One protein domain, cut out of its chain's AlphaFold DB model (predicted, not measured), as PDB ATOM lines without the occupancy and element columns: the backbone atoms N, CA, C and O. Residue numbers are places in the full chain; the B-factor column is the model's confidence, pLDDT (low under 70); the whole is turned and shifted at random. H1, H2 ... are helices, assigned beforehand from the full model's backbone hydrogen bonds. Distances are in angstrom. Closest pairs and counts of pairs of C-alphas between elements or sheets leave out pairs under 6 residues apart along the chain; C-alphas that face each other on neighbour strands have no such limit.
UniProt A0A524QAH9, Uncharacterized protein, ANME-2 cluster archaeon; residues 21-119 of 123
ATOM      1  N   PRO A  21     331.252 352.157 226.320       80.88
ATOM      2  CA  PRO A  21     331.517 351.275 225.199       80.88
ATOM      3  C   PRO A  21     332.211 350.003 225.706       80.88
ATOM      4  O   PRO A  21     333.113 350.093 226.537       80.88
ATOM      5  N   ILE A  22     331.812 348.846 225.174       79.75
ATOM      6  CA  ILE A  22     332.209 347.506 225.649       79.75
ATOM      7  C   ILE A  22     333.735 347.348 225.765       79.75
ATOM      8  O   ILE A  22     334.232 346.772 226.722       79.75
ATOM      9  N   TYR A  23     334.505 347.949 224.850       79.94
ATOM     10  CA  TYR A  23     335.973 347.893 224.883       79.94
ATOM     11  C   TYR A  23     336.603 348.511 226.143       79.94
ATOM     12  O   TYR A  23     337.777 348.283 226.396       79.94
ATOM     13  N   ARG A  24     335.858 349.302 226.927       82.25
ATOM     14  CA  ARG A  24     336.330 349.886 228.195       82.25
ATOM     15  C   ARG A  24     336.000 349.035 229.418       82.25
ATOM     16  O   ARG A  24     336.425 349.387 230.515       82.25
ATOM     17  N   GLU A  25     335.203 347.983 229.279       82.75
ATOM     18  CA  GLU A  25     334.758 347.183 230.421       82.75
ATOM     19  C   GLU A  25     335.869 346.238 230.873       82.75
ATOM     20  O   GLU A  25     336.121 345.255 230.209       82.75
ATOM     21  N   GLY A  26     336.547 346.499 231.988       79.94
ATOM     22  CA  GLY A  26     337.604 345.604 232.491       79.94
ATOM     23  C   GLY A  26     339.022 346.117 232.251       79.94
ATOM     24  O   GLY A  26     339.959 345.589 232.831       79.94
ATOM     25  N   ILE A  27     339.179 347.210 231.500       87.75
ATOM     26  CA  ILE A  27     340.426 347.977 231.513       87.75
ATOM     27  C   ILE A  27     340.399 348.950 232.722       87.75
ATOM     28  O   ILE A  27     339.397 349.656 232.926       87.75
ATOM     29  N   PRO A  28     341.477 349.030 233.522       88.81
ATOM     30  CA  PRO A  28     341.610 349.975 234.634       88.81
ATOM     31  C   PRO A  28     341.435 351.451 234.232       88.81
ATOM     32  O   PRO A  28     341.699 351.852 233.098       88.81
ATOM     33  N   GLN A  29     340.934 352.290 235.151       86.56
ATOM     34  CA  GLN A  29     340.572 353.688 234.843       86.56
ATOM     35  C   GLN A  29     341.773 354.572 234.479       86.56
ATOM     36  O   GLN A  29     341.645 355.461 233.642       86.56
ATOM     37  N   ASP A  30     342.920 354.330 235.096       87.31
ATOM     38  CA  ASP A  30     344.216 354.940 234.795       87.31
ATOM     39  C   ASP A  30     344.739 354.555 233.404       87.31
ATOM     40  O   ASP A  30     345.330 355.383 232.711       87.31
ATOM     41  N   MET A  31     344.410 353.348 232.949       87.44
ATOM     42  CA  MET A  31     344.793 352.818 231.641       87.44
ATOM     43  C   MET A  31     343.856 353.273 230.496       87.44
ATOM     44  O   MET A  31     344.211 353.220 229.320       87.44
ATOM     45  N   MET A  32     342.679 353.832 230.808       84.50
ATOM     46  CA  MET A  32     341.648 354.256 229.834       84.50
ATOM     47  C   MET A  32     342.086 355.241 228.754       84.50
ATOM     48  O   MET A  32     341.424 355.340 227.718       84.50
ATOM     49  N   ASN A  33     343.135 356.018 229.008       87.31
ATOM     50  CA  ASN A  33     343.576 357.071 228.096       87.31
ATOM     51  C   ASN A  33     344.664 356.599 227.125       87.31
ATOM     52  O   ASN A  33     345.117 357.382 226.293       87.31
ATOM     53  N   PHE A  34     345.059 355.326 227.195       90.56
ATOM     54  CA  PHE A  34     346.070 354.761 226.317       90.56
ATOM     55  C   PHE A  34     345.414 353.954 225.206       90.56
ATOM     56  O   PHE A  34     345.091 352.778 225.356       90.56
ATOM     57  N   CYS A  35     345.280 354.570 224.031       92.75
ATOM     58  CA  CYS A  35     344.840 353.850 222.836       92.75
ATOM     59  C   CYS A  35     345.788 352.700 222.458       92.75
ATOM     60  O   CYS A  35     345.354 351.758 221.799       92.75
ATOM     61  N   LYS A  36     347.044 352.764 222.928       93.00
ATOM     62  CA  LYS A  36     348.068 351.727 222.762       93.00
ATOM     63  C   LYS A  36     347.634 350.352 223.288       93.00
ATOM     64  O   LYS A  36     348.129 349.350 222.802       93.00
ATOM     65  N   ILE A  37     346.673 350.287 224.214       93.38
ATOM     66  CA  ILE A  37     346.165 349.003 224.726       93.38
ATOM     67  C   ILE A  37     345.601 348.136 223.594       93.38
ATOM     68  O   ILE A  37     345.878 346.947 223.556       93.38
ATOM     69  N   CYS A  38     344.860 348.725 222.648       94.00
ATOM     70  CA  CYS A  38     344.231 347.977 221.548       94.00
ATOM     71  C   CYS A  38     344.815 348.292 220.163       94.00
ATOM     72  O   CYS A  38     344.485 347.611 219.195       94.00
ATOM     73  N   HIS A  39     345.614 349.349 220.030       94.69
ATOM     74  CA  HIS A  39     346.161 349.808 218.754       94.69
ATOM     75  C   HIS A  39     347.682 349.848 218.797       94.69
ATOM     76  O   HIS A  39     348.268 350.265 219.788       94.69
ATOM     77  N   VAL A  40     348.317 349.542 217.665       92.75
ATOM     78  CA  VAL A  40     349.781 349.642 217.530       92.75
ATOM     79  C   VAL A  40     350.266 351.085 217.737       92.75
ATOM     80  O   VAL A  40     351.343 351.327 218.272       92.75
ATOM     81  N   GLN A  41     349.470 352.073 217.317       91.00
ATOM     82  CA  GLN A  41     349.816 353.486 217.454       91.00
ATOM     83  C   GLN A  41     349.071 354.109 218.636       91.00
ATOM     84  O   GLN A  41     347.844 354.034 218.729       91.00
ATOM     85  N   SER A  42     349.795 354.848 219.479       90.38
ATOM     86  CA  SER A  42     349.225 355.555 220.636       90.38
ATOM     87  C   SER A  42     348.208 356.643 220.272       90.38
ATOM     88  O   SER A  42     347.461 357.088 221.136       90.38
ATOM     89  N   SER A  43     348.147 357.064 219.005       88.25
ATOM     90  CA  SER A  43     347.107 357.962 218.485       88.25
ATOM     91  C   SER A  43     345.717 357.313 218.442       88.25
ATOM     92  O   SER A  43     344.729 358.016 218.244       88.25
ATOM     93  N   GLY A  44     345.636 355.981 218.570       86.00
ATOM     94  CA  GLY A  44     344.412 355.203 218.361       86.00
ATOM     95  C   GLY A  44     343.991 355.096 216.898       86.00
ATOM     96  O   GLY A  44     342.926 354.563 216.598       86.00
ATOM     97  N   LEU A  45     344.815 355.599 215.978       84.75
ATOM     98  CA  LEU A  45     344.626 355.442 214.545       84.75
ATOM     99  C   LEU A  45     345.494 354.291 214.039       84.75
ATOM    100  O   LEU A  45     346.622 354.104 214.481       84.75
ATOM    101  N   GLY A  46     344.984 353.543 213.065       88.25
ATOM    102  CA  GLY A  46     345.718 352.441 212.449       88.25
ATOM    103  C   GLY A  46     345.338 351.061 212.996       88.25
ATOM    104  O   GLY A  46     344.284 350.909 213.621       88.25
ATOM    105  N   PRO A  47     346.145 350.034 212.681       95.56
ATOM    106  CA  PRO A  47     345.795 348.644 212.946       95.56
ATOM    107  C   PRO A  47     345.712 348.340 214.445       95.56
ATOM    108  O   PRO A  47     346.320 349.022 215.276       95.56
ATOM    109  N   LEU A  48     344.945 347.298 214.765       95.81
ATOM    110  CA  LEU A  48     344.925 346.709 216.099       95.81
ATOM    111  C   LEU A  48     346.265 346.019 216.372       95.81
ATOM    112  O   LEU A  48     346.839 345.427 215.455       95.81
ATOM    113  N   ASN A  49     346.728 346.095 217.617       96.25
ATOM    114  CA  ASN A  49     347.789 345.218 218.108       96.25
ATOM    115  C   ASN A  49     347.223 343.813 218.379       96.25
ATOM    116  O   ASN A  49     346.058 343.518 218.090       96.25
ATOM    117  N   GLU A  50     348.050 342.932 218.905       97.31
ATOM    118  CA  GLU A  50     347.734 341.547 219.210       97.31
ATOM    119  C   GLU A  50     346.540 341.454 220.177       97.31
ATOM    120  O   GLU A  50     345.517 340.863 219.815       97.31
ATOM    121  N   TYR A  51     346.584 342.174 221.308       95.88
ATOM    122  CA  TYR A  51     345.465 342.280 222.256       95.88
ATOM    123  C   TYR A  51     344.164 342.756 221.601       95.88
ATOM    124  O   TYR A  51     343.103 342.148 221.754       95.88
ATOM    125  N   GLY A  52     344.221 343.843 220.828       95.06
ATOM    126  CA  GLY A  52     343.059 344.394 220.138       95.06
ATOM    127  C   GLY A  52     342.459 343.408 219.133       95.06
ATOM    128  O   GLY A  52     341.232 343.312 219.012       95.06
ATOM    129  N   ASN A  53     343.303 342.647 218.431       96.25
ATOM    130  CA  ASN A  53     342.864 341.594 217.521       96.25
ATOM    131  C   ASN A  53     342.197 340.438 218.271       96.25
ATOM    132  O   ASN A  53     341.167 339.942 217.812       96.25
ATOM    133  N   ASP A  54     342.732 340.023 219.414       95.69
ATOM    134  CA  ASP A  54     342.137 338.958 220.220       95.69
ATOM    135  C   ASP A  54     340.824 339.399 220.857       95.69
ATOM    136  O   ASP A  54     339.839 338.660 220.793       95.69
ATOM    137  N   PHE A  55     340.743 340.637 221.341       94.31
ATOM    138  CA  PHE A  55     339.485 341.245 221.759       94.31
ATOM    139  C   PHE A  55     338.450 341.218 220.622       94.31
ATOM    140  O   PHE A  55     337.301 340.818 220.824       94.31
ATOM    141  N   TYR A  56     338.843 341.588 219.398       93.06
ATOM    142  CA  TYR A  56     337.949 341.561 218.239       93.06
ATOM    143  C   TYR A  56     337.487 340.139 217.878       93.06
ATOM    144  O   TYR A  56     336.293 339.927 217.650       93.06
ATOM    145  N   LYS A  57     338.402 339.160 217.850       94.38
ATOM    146  CA  LYS A  57     338.102 337.752 217.529       94.38
ATOM    147  C   LYS A  57     337.212 337.094 218.583       94.38
ATOM    148  O   LYS A  57     336.338 336.311 218.225       94.38
ATOM    149  N   ASN A  58     337.377 337.454 219.854       91.38
ATOM    150  CA  ASN A  58     336.583 336.941 220.970       91.38
ATOM    151  C   ASN A  58     335.260 337.706 221.170       91.38
ATOM    152  O   ASN A  58     334.746 337.831 222.281       91.38
ATOM    153  N   GLY A  59     334.692 338.249 220.090       89.12
ATOM    154  CA  GLY A  59     333.373 338.878 220.119       89.12
ATOM    155  C   GLY A  59     333.315 340.185 220.909       89.12
ATOM    156  O   GLY A  59     332.226 340.585 221.317       89.12
ATOM    157  N   LYS A  60     334.455 340.866 221.096       88.19
ATOM    158  CA  LYS A  60     334.583 342.097 221.892       88.19
ATOM    159  C   LYS A  60     334.244 341.881 223.370       88.19
ATOM    160  O   LYS A  60     333.679 342.766 224.000       88.19
ATOM    161  N   SER A  61     334.559 340.703 223.907       84.31
ATOM    162  CA  SER A  61     334.400 340.373 225.324       84.31
ATOM    163  C   SER A  61     335.741 340.486 226.040       84.31
ATOM    164  O   SER A  61     336.701 339.820 225.653       84.31
ATOM    165  N   ASN A  62     335.800 341.302 227.095       79.94
ATOM    166  CA  ASN A  62     337.013 341.394 227.901       79.94
ATOM    167  C   ASN A  62     337.231 340.138 228.763       79.94
ATOM    168  O   ASN A  62     338.360 339.684 228.884       79.94
ATOM    169  N   ASP A  63     336.169 339.490 229.245       82.81
ATOM    170  CA  ASP A  63     336.272 338.242 230.020       82.81
ATOM    171  C   ASP A  63     336.971 337.107 229.251       82.81
ATOM    172  O   ASP A  63     337.618 336.249 229.847       82.81
ATOM    173  N   ALA A  64     336.835 337.086 227.923       84.31
ATOM    174  CA  ALA A  64     337.462 336.075 227.080       84.31
ATOM    175  C   ALA A  64     338.946 336.362 226.800       84.31
ATOM    176  O   ALA A  64     339.718 335.423 226.620       84.31
ATOM    177  N   VAL A  65     339.345 337.638 226.745       92.62
ATOM    178  CA  VAL A  65     340.721 338.041 226.407       92.62
ATOM    179  C   VAL A  65     341.604 338.193 227.649       92.62
ATOM    180  O   VAL A  65     342.810 338.039 227.539       92.62
ATOM    181  N   THR A  66     341.045 338.424 228.841       91.56
ATOM    182  CA  THR A  66     341.816 338.635 230.084       91.56
ATOM    183  C   THR A  66     342.693 337.452 230.496       91.56
ATOM    184  O   THR A  66     343.724 337.667 231.123       91.56
ATOM    185  N   MET A  67     342.306 336.222 230.143       92.50
ATOM    186  CA  MET A  67     343.069 334.999 230.443       92.50
ATOM    187  C   MET A  67     344.069 334.605 229.343       92.50
ATOM    188  O   MET A  67     344.723 333.569 229.461       92.50
ATOM    189  N   LEU A  68     344.140 335.369 228.251       95.94
ATOM    190  CA  LEU A  68     345.129 335.155 227.196       95.94
ATOM    191  C   LEU A  68     346.433 335.879 227.541       95.94
ATOM    192  O   LEU A  68     346.443 336.786 228.367       95.94
ATOM    193  N   ASP A  69     347.499 335.449 226.885       97.25
ATOM    194  CA  ASP A  69     348.778 336.144 226.758       97.25
ATOM    195  C   ASP A  69     348.852 336.537 225.278       97.25
ATOM    196  O   ASP A  69     349.064 335.680 224.412       97.25
ATOM    197  N   SER A  70     348.446 337.770 224.971       97.50
ATOM    198  CA  SER A  70     348.176 338.164 223.588       97.50
ATOM    199  C   SER A  70     349.452 338.453 222.796       97.50
ATOM    200  O   SER A  70     349.479 338.171 221.596       97.50
ATOM    201  N   ASP A  71     350.504 338.972 223.426       97.25
ATOM    202  CA  ASP A  71     351.792 339.256 222.780       97.25
ATOM    203  C   ASP A  71     352.869 338.180 223.008       97.25
ATOM    204  O   ASP A  71     353.878 338.166 222.294       97.25
ATOM    205  N   GLY A  72     352.615 337.210 223.887       97.31
ATOM    206  CA  GLY A  72     353.445 336.027 224.079       97.31
ATOM    207  C   GLY A  72     354.653 336.258 224.982       97.31
ATOM    208  O   GLY A  72     355.650 335.541 224.839       97.31
ATOM    209  N   ASP A  73     354.602 337.255 225.865       96.25
ATOM    210  CA  ASP A  73     355.693 337.590 226.785       96.25
ATOM    211  C   ASP A  73     355.697 336.754 228.083       96.25
ATOM    212  O   ASP A  73     356.654 336.795 228.868       96.25
ATOM    213  N   GLY A  74     354.677 335.908 228.260       96.62
ATOM    214  CA  GLY A  74     354.519 334.997 229.385       96.62
ATOM    215  C   GLY A  74     353.644 335.530 230.519       96.62
ATOM    216  O   GLY A  74     353.496 334.824 231.524       96.62
ATOM    217  N   TYR A  75     353.058 336.721 230.382       96.75
ATOM    218  CA  TYR A  75     352.111 337.290 231.335       96.75
ATOM    219  C   TYR A  75     350.689 337.288 230.769       96.75
ATOM    220  O   TYR A  75     350.458 337.373 229.570       96.75
ATOM    221  N   GLN A  76     349.693 337.120 231.642       96.75
ATOM    222  CA  GLN A  76     348.304 337.223 231.203       96.75
ATOM    223  C   GLN A  76     347.919 338.688 231.040       96.75
ATOM    224  O   GLN A  76     348.251 339.518 231.889       96.75
ATOM    225  N   ASN A  77     347.058 338.956 230.064       95.50
ATOM    226  CA  ASN A  77     346.527 340.283 229.787       95.50
ATOM    227  C   ASN A  77     345.930 340.952 231.044       95.50
ATOM    228  O   ASN A  77     346.034 342.164 231.236       95.50
ATOM    229  N   LEU A  78     345.288 340.174 231.927       94.06
ATOM    230  CA  LEU A  78     344.767 340.679 233.200       94.06
ATOM    231  C   LEU A  78     345.870 341.131 234.164       94.06
ATOM    232  O   LEU A  78     345.713 342.155 234.830       94.06
ATOM    233  N   ASP A  79     346.957 340.368 234.267       94.75
ATOM    234  CA  ASP A  79     348.079 340.690 235.148       94.75
ATOM    235  C   ASP A  79     348.779 341.957 234.668       94.75
ATOM    236  O   ASP A  79     349.084 342.841 235.469       94.75
ATOM    237  N   GLU A  80     348.959 342.097 233.364       95.19
ATOM    238  CA  GLU A  80     349.528 343.289 232.753       95.19
ATOM    239  C   GLU A  80     348.679 344.536 232.994       95.19
ATOM    240  O   GLU A  80     349.167 345.537 233.525       95.19
ATOM    241  N   LEU A  81     347.375 344.462 232.701       92.94
ATOM    242  CA  LEU A  81     346.449 345.567 232.951       92.94
ATOM    243  C   LEU A  81     346.464 345.982 234.430       92.94
ATOM    244  O   LEU A  81     346.504 347.176 234.726       92.94
ATOM    245  N   ASN A  82     346.495 345.020 235.358       92.19
ATOM    246  CA  ASN A  82     346.568 345.289 236.798       92.19
ATOM    247  C   ASN A  82     347.907 345.899 237.247       92.19
ATOM    248  O   ASN A  82     347.946 346.565 238.281       92.19
ATOM    249  N   ASN A  83     348.985 345.688 236.489       92.81
ATOM    250  CA  ASN A  83     350.303 346.274 236.741       92.81
ATOM    251  C   ASN A  83     350.567 347.547 235.918       92.81
ATOM    252  O   ASN A  83     351.656 348.115 236.005       92.81
ATOM    253  N   GLY A  84     349.581 348.025 235.152       92.00
ATOM    254  CA  GLY A  84     349.716 349.224 234.327       92.00
ATOM    255  C   GLY A  84     350.608 349.028 233.099       92.00
ATOM    256  O   GLY A  84     351.209 349.992 232.621       92.00
ATOM    257  N   THR A  85     350.707 347.796 232.602       94.00
ATOM    258  CA  THR A  85     351.477 347.429 231.408       94.00
ATOM    259  C   THR A  85     350.546 347.084 230.232       94.00
ATOM    260  O   THR A  85     349.325 347.242 230.346       94.00
ATOM    261  N   PHE A  86     351.090 346.774 229.051       94.94
ATOM    262  CA  PHE A  86     350.349 346.810 227.788       94.94
ATOM    263  C   PHE A  86     350.282 345.419 227.138       94.94
ATOM    264  O   PHE A  86     351.251 345.063 226.488       94.94
ATOM    265  N   PRO A  87     349.110 344.752 227.132       95.69
ATOM    266  CA  PRO A  87     348.949 343.342 226.723       95.69
ATOM    267  C   PRO A  87     349.123 343.013 225.235       95.69
ATOM    268  O   PRO A  87     348.740 341.954 224.742       95.69
ATOM    269  N   GLY A  88     349.582 343.985 224.461       95.94
ATOM    270  CA  GLY A  88     349.886 343.818 223.045       95.94
ATOM    271  C   GLY A  88     351.236 344.442 222.721       95.94
ATOM    272  O   GLY A  88     351.385 345.024 221.647       95.94
ATOM    273  N   ASP A  89     352.142 344.456 223.693       95.50
ATOM    274  CA  ASP A  89     353.493 344.979 223.608       95.50
ATOM    275  C   ASP A  89     354.432 344.105 224.465       95.50
ATOM    276  O   ASP A  89     354.559 344.354 225.664       95.50
ATOM    277  N   PRO A  90     355.175 343.163 223.853       95.31
ATOM    278  CA  PRO A  90     355.969 342.170 224.582       95.31
ATOM    279  C   PRO A  90     357.178 342.762 225.330       95.31
ATOM    280  O   PRO A  90     357.859 342.071 226.087       95.31
ATOM    281  N   ASP A  91     357.485 344.047 225.111       93.69
ATOM    282  CA  ASP A  91     358.491 344.790 225.874       93.69
ATOM    283  C   ASP A  91     357.888 345.477 227.124       93.69
ATOM    284  O   ASP A  91     358.591 346.181 227.856       93.69
ATOM    285  N   SER A  92     356.586 345.300 227.378       93.50
ATOM    286  CA  SER A  92     355.818 345.964 228.429       93.50
ATOM    287  C   SER A  92     355.097 344.960 229.339       93.50
ATOM    288  O   SER A  92     353.871 344.909 229.360       93.50
ATOM    289  N   TYR A  93     355.856 344.311 230.218       93.50
ATOM    290  CA  TYR A  93     355.364 343.325 231.187       93.50
ATOM    291  C   TYR A  93     355.517 343.765 232.654       93.50
ATOM    292  O   TYR A  93     356.319 344.654 232.975       93.50
ATOM    293  N   PRO A  94     354.813 343.108 233.598       93.88
ATOM    294  CA  PRO A  94     355.001 343.294 235.028       93.88
ATOM    295  C   PRO A  94     356.468 343.137 235.442       93.88
ATOM    296  O   PRO A  94     357.083 342.088 235.277       93.88
ATOM    297  N   GLY A  95     357.041 344.193 236.022       86.50
ATOM    298  CA  GLY A  95     358.438 344.195 236.460       86.50
ATOM    299  C   GLY A  95     359.454 344.581 235.382       86.50
ATOM    300  O   GLY A  95     360.641 344.660 235.702       86.50
ATOM    301  N   ALA A  96     359.025 344.892 234.153       81.56
ATOM    302  CA  ALA A  96     359.867 345.611 233.207       81.56
ATOM    303  C   ALA A  96     360.222 346.989 233.796       81.56
ATOM    304  O   ALA A  96     359.349 347.775 234.177       81.56
ATOM    305  N   GLU A  97     361.515 347.295 233.892       60.19
ATOM    306  CA  GLU A  97     361.999 348.629 234.245       60.19
ATOM    307  C   GLU A  97     361.461 349.614 233.199       60.19
ATOM    308  O   GLU A  97     361.959 349.648 232.075       60.19
ATOM    309  N   THR A  98     360.438 350.411 233.528       54.66
ATOM    310  CA  THR A  98     359.962 351.449 232.600       54.66
ATOM    311  C   THR A  98     361.143 352.349 232.201       54.66
ATOM    312  O   THR A  98     361.734 353.008 233.071       54.66
ATOM    313  N   PRO A  99     361.524 352.431 230.911       47.22
ATOM    314  CA  PRO A  99     362.559 353.357 230.480       47.22
ATOM    315  C   PRO A  99     361.960 354.768 230.503       47.22
ATOM    316  O   PRO A  99     361.495 355.285 229.495       47.22
ATOM    317  N   GLY A 100     361.903 355.392 231.682       52.25
ATOM    318  CA  GLY A 100     361.340 356.737 231.790       52.25
ATOM    319  C   GLY A 100     361.285 357.379 233.170       52.25
ATOM    320  O   GLY A 100     361.241 358.606 233.232       52.25
ATOM    321  N   PHE A 101     361.316 356.629 234.279       53.97
ATOM    322  CA  PHE A 101     361.145 357.263 235.598       53.97
ATOM    323  C   PHE A 101     361.886 356.584 236.765       53.97
ATOM    324  O   PHE A 101     361.453 356.659 237.909       53.97
ATOM    325  N   GLY A 102     363.029 355.940 236.508       49.81
ATOM    326  CA  GLY A 102     363.785 355.201 237.536       49.81
ATOM    327  C   GLY A 102     364.970 355.923 238.196       49.81
ATOM    328  O   GLY A 102     365.529 355.401 239.152       49.81
ATOM    329  N   ILE A 103     365.394 357.109 237.729       52.25
ATOM    330  CA  ILE A 103     366.677 357.707 238.181       52.25
ATOM    331  C   ILE A 103     366.577 359.029 238.957       52.25
ATOM    332  O   ILE A 103     367.600 359.545 239.405       52.25
ATOM    333  N   PHE A 104     365.388 359.586 239.203       55.50
ATOM    334  CA  PHE A 104     365.302 360.889 239.879       55.50
ATOM    335  C   PHE A 104     365.845 360.946 241.324       55.50
ATOM    336  O   PHE A 104     366.491 361.950 241.638       55.50
ATOM    337  N   PRO A 105     365.702 359.930 242.203       51.06
ATOM    338  CA  PRO A 105     366.282 360.043 243.542       51.06
ATOM    339  C   PRO A 105     367.813 359.890 243.537       51.06
ATOM    340  O   PRO A 105     368.492 360.580 244.295       51.06
ATOM    341  N   ALA A 106     368.385 359.071 242.646       53.03
ATOM    342  CA  ALA A 106     369.832 358.843 242.599       53.03
ATOM    343  C   ALA A 106     370.608 360.050 242.039       53.03
ATOM    344  O   ALA A 106     371.658 360.418 242.572       53.03
ATOM    345  N   VAL A 107     370.084 360.712 240.999       56.28
ATOM    346  CA  VAL A 107     370.755 361.872 240.386       56.28
ATOM    347  C   VAL A 107     370.659 363.106 241.291       56.28
ATOM    348  O   VAL A 107     371.624 363.865 241.394       56.28
ATOM    349  N   LEU A 108     369.547 363.279 242.021       55.25
ATOM    350  CA  LEU A 108     369.391 364.387 242.969       55.25
ATOM    351  C   LEU A 108     370.338 364.242 244.171       55.25
ATOM    352  O   LEU A 108     370.983 365.216 244.560       55.25
ATOM    353  N   SER A 109     370.506 363.027 244.709       56.28
ATOM    354  CA  SER A 109     371.493 362.765 245.763       56.28
ATOM    355  C   SER A 109     372.926 363.031 245.296       56.28
ATOM    356  O   SER A 109     373.709 363.613 246.047       56.28
ATOM    357  N   PHE A 110     373.271 362.693 244.050       57.47
ATOM    358  CA  PHE A 110     374.613 362.958 243.526       57.47
ATOM    359  C   PHE A 110     374.886 364.465 243.357       57.47
ATOM    360  O   PHE A 110     375.976 364.932 243.686       57.47
ATOM    361  N   LEU A 111     373.893 365.255 242.928       58.09
ATOM    362  CA  LEU A 111     374.042 366.703 242.722       58.09
ATOM    363  C   LEU A 111     374.115 367.497 244.042       58.09
ATOM    364  O   LEU A 111     374.869 368.470 244.147       58.09
ATOM    365  N   VAL A 112     373.379 367.063 245.072       57.59
ATOM    366  CA  VAL A 112     373.420 367.666 246.416       57.59
ATOM    367  C   VAL A 112     374.750 367.364 247.118       57.59
ATOM    368  O   VAL A 112     375.348 368.258 247.713       57.59
ATOM    369  N   ILE A 113     375.287 366.146 246.987       59.09
ATOM    370  CA  ILE A 113     376.603 365.805 247.555       59.09
ATOM    371  C   ILE A 113     377.725 366.596 246.861       59.09
ATOM    372  O   ILE A 113     378.615 367.124 247.531       59.09
ATOM    373  N   PHE A 114     377.668 366.753 245.532       56.19
ATOM    374  CA  PHE A 114     378.703 367.482 244.787       56.19
ATOM    375  C   PHE A 114     378.713 368.991 245.077       56.19
ATOM    376  O   PHE A 114     379.772 369.619 245.046       56.19
ATOM    377  N   THR A 115     377.554 369.585 245.377       58.97
ATOM    378  CA  THR A 115     377.450 371.008 245.744       58.97
ATOM    379  C   THR A 115     377.827 371.260 247.204       58.97
ATOM    380  O   THR A 115     378.536 372.228 247.477       58.97
ATOM    381  N   LEU A 116     377.474 370.359 248.131       56.97
ATOM    382  CA  LEU A 116     377.876 370.468 249.541       56.97
ATOM    383  C   LEU A 116     379.377 370.215 249.752       56.97
ATOM    384  O   LEU A 116     380.001 370.879 250.580       56.97
ATOM    385  N   SER A 117     379.997 369.324 248.970       58.12
ATOM    386  CA  SER A 117     381.440 369.060 249.074       58.12
ATOM    387  C   SER A 117     382.299 370.268 248.668       58.12
ATOM    388  O   SER A 117     383.379 370.463 249.227       58.12
ATOM    389  N   LYS A 118     381.812 371.144 247.776       56.22
ATOM    390  CA  LYS A 118     382.550 372.346 247.346       56.22
ATOM    391  C   LYS A 118     382.461 373.539 248.307       56.22
ATOM    392  O   LYS A 118     383.119 374.541 248.049       56.22
ATOM    393  N   HIS A 119     381.695 373.455 249.399       52.44
ATOM    394  CA  HIS A 119     381.585 374.542 250.389       52.44
ATOM    395  C   HIS A 119     382.273 374.259 251.736       52.44
ATOM    396  O   HIS A 119     382.411 375.173 252.540       52.44
TER     397      HIS A 119
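AT A GLANCE: This is residues 21 to 119 of the 123 residues of an uncharacterized protein of ANME-2 cluster archaeon (UniProt A0A524QAH9). There is little regular structure here: look for a compact body of loops and short helices H1, H2 and H3, from which residues 99 to 119, including the longest helix, H4, stick out as a free arm. The body spans 31 by 26 by 22 A, the whole 67 by 27 by 21 A. The printed part has 99 residues with four named helices, H1 to H4 in order, and no named strand; it is all helix by class, with 32 residues in named elements, and loose, with a radius of gyration of the C-alphas of 18.3 A.

IN THESE COORDINATES: Find C-alpha 104 at (365.302, 360.889, 239.879); from there H4, residues 104 to 117, runs 20.3 A to C-alpha 117 at (381.440, 369.060, 249.074). In the body, find H3 at residues 77 to 82, H2 at 62 to 65 and H1 at 50 to 57.

HOW THE PARTS SIT: H4 is apart from H1, H2 and H3. H1 touches H2, the closest C-alphas, of Phe 55 and Val 65, being 5.8 A apart. Every O i to N i+4 pair is within hydrogen-bond range in H1, H3 and H4; H2 is too short for one.

THE WHOLE: The printed part has no cut. The links H2 to H3 and H3 to H4 are long. Residues 97 to 119 have pLDDT under 70.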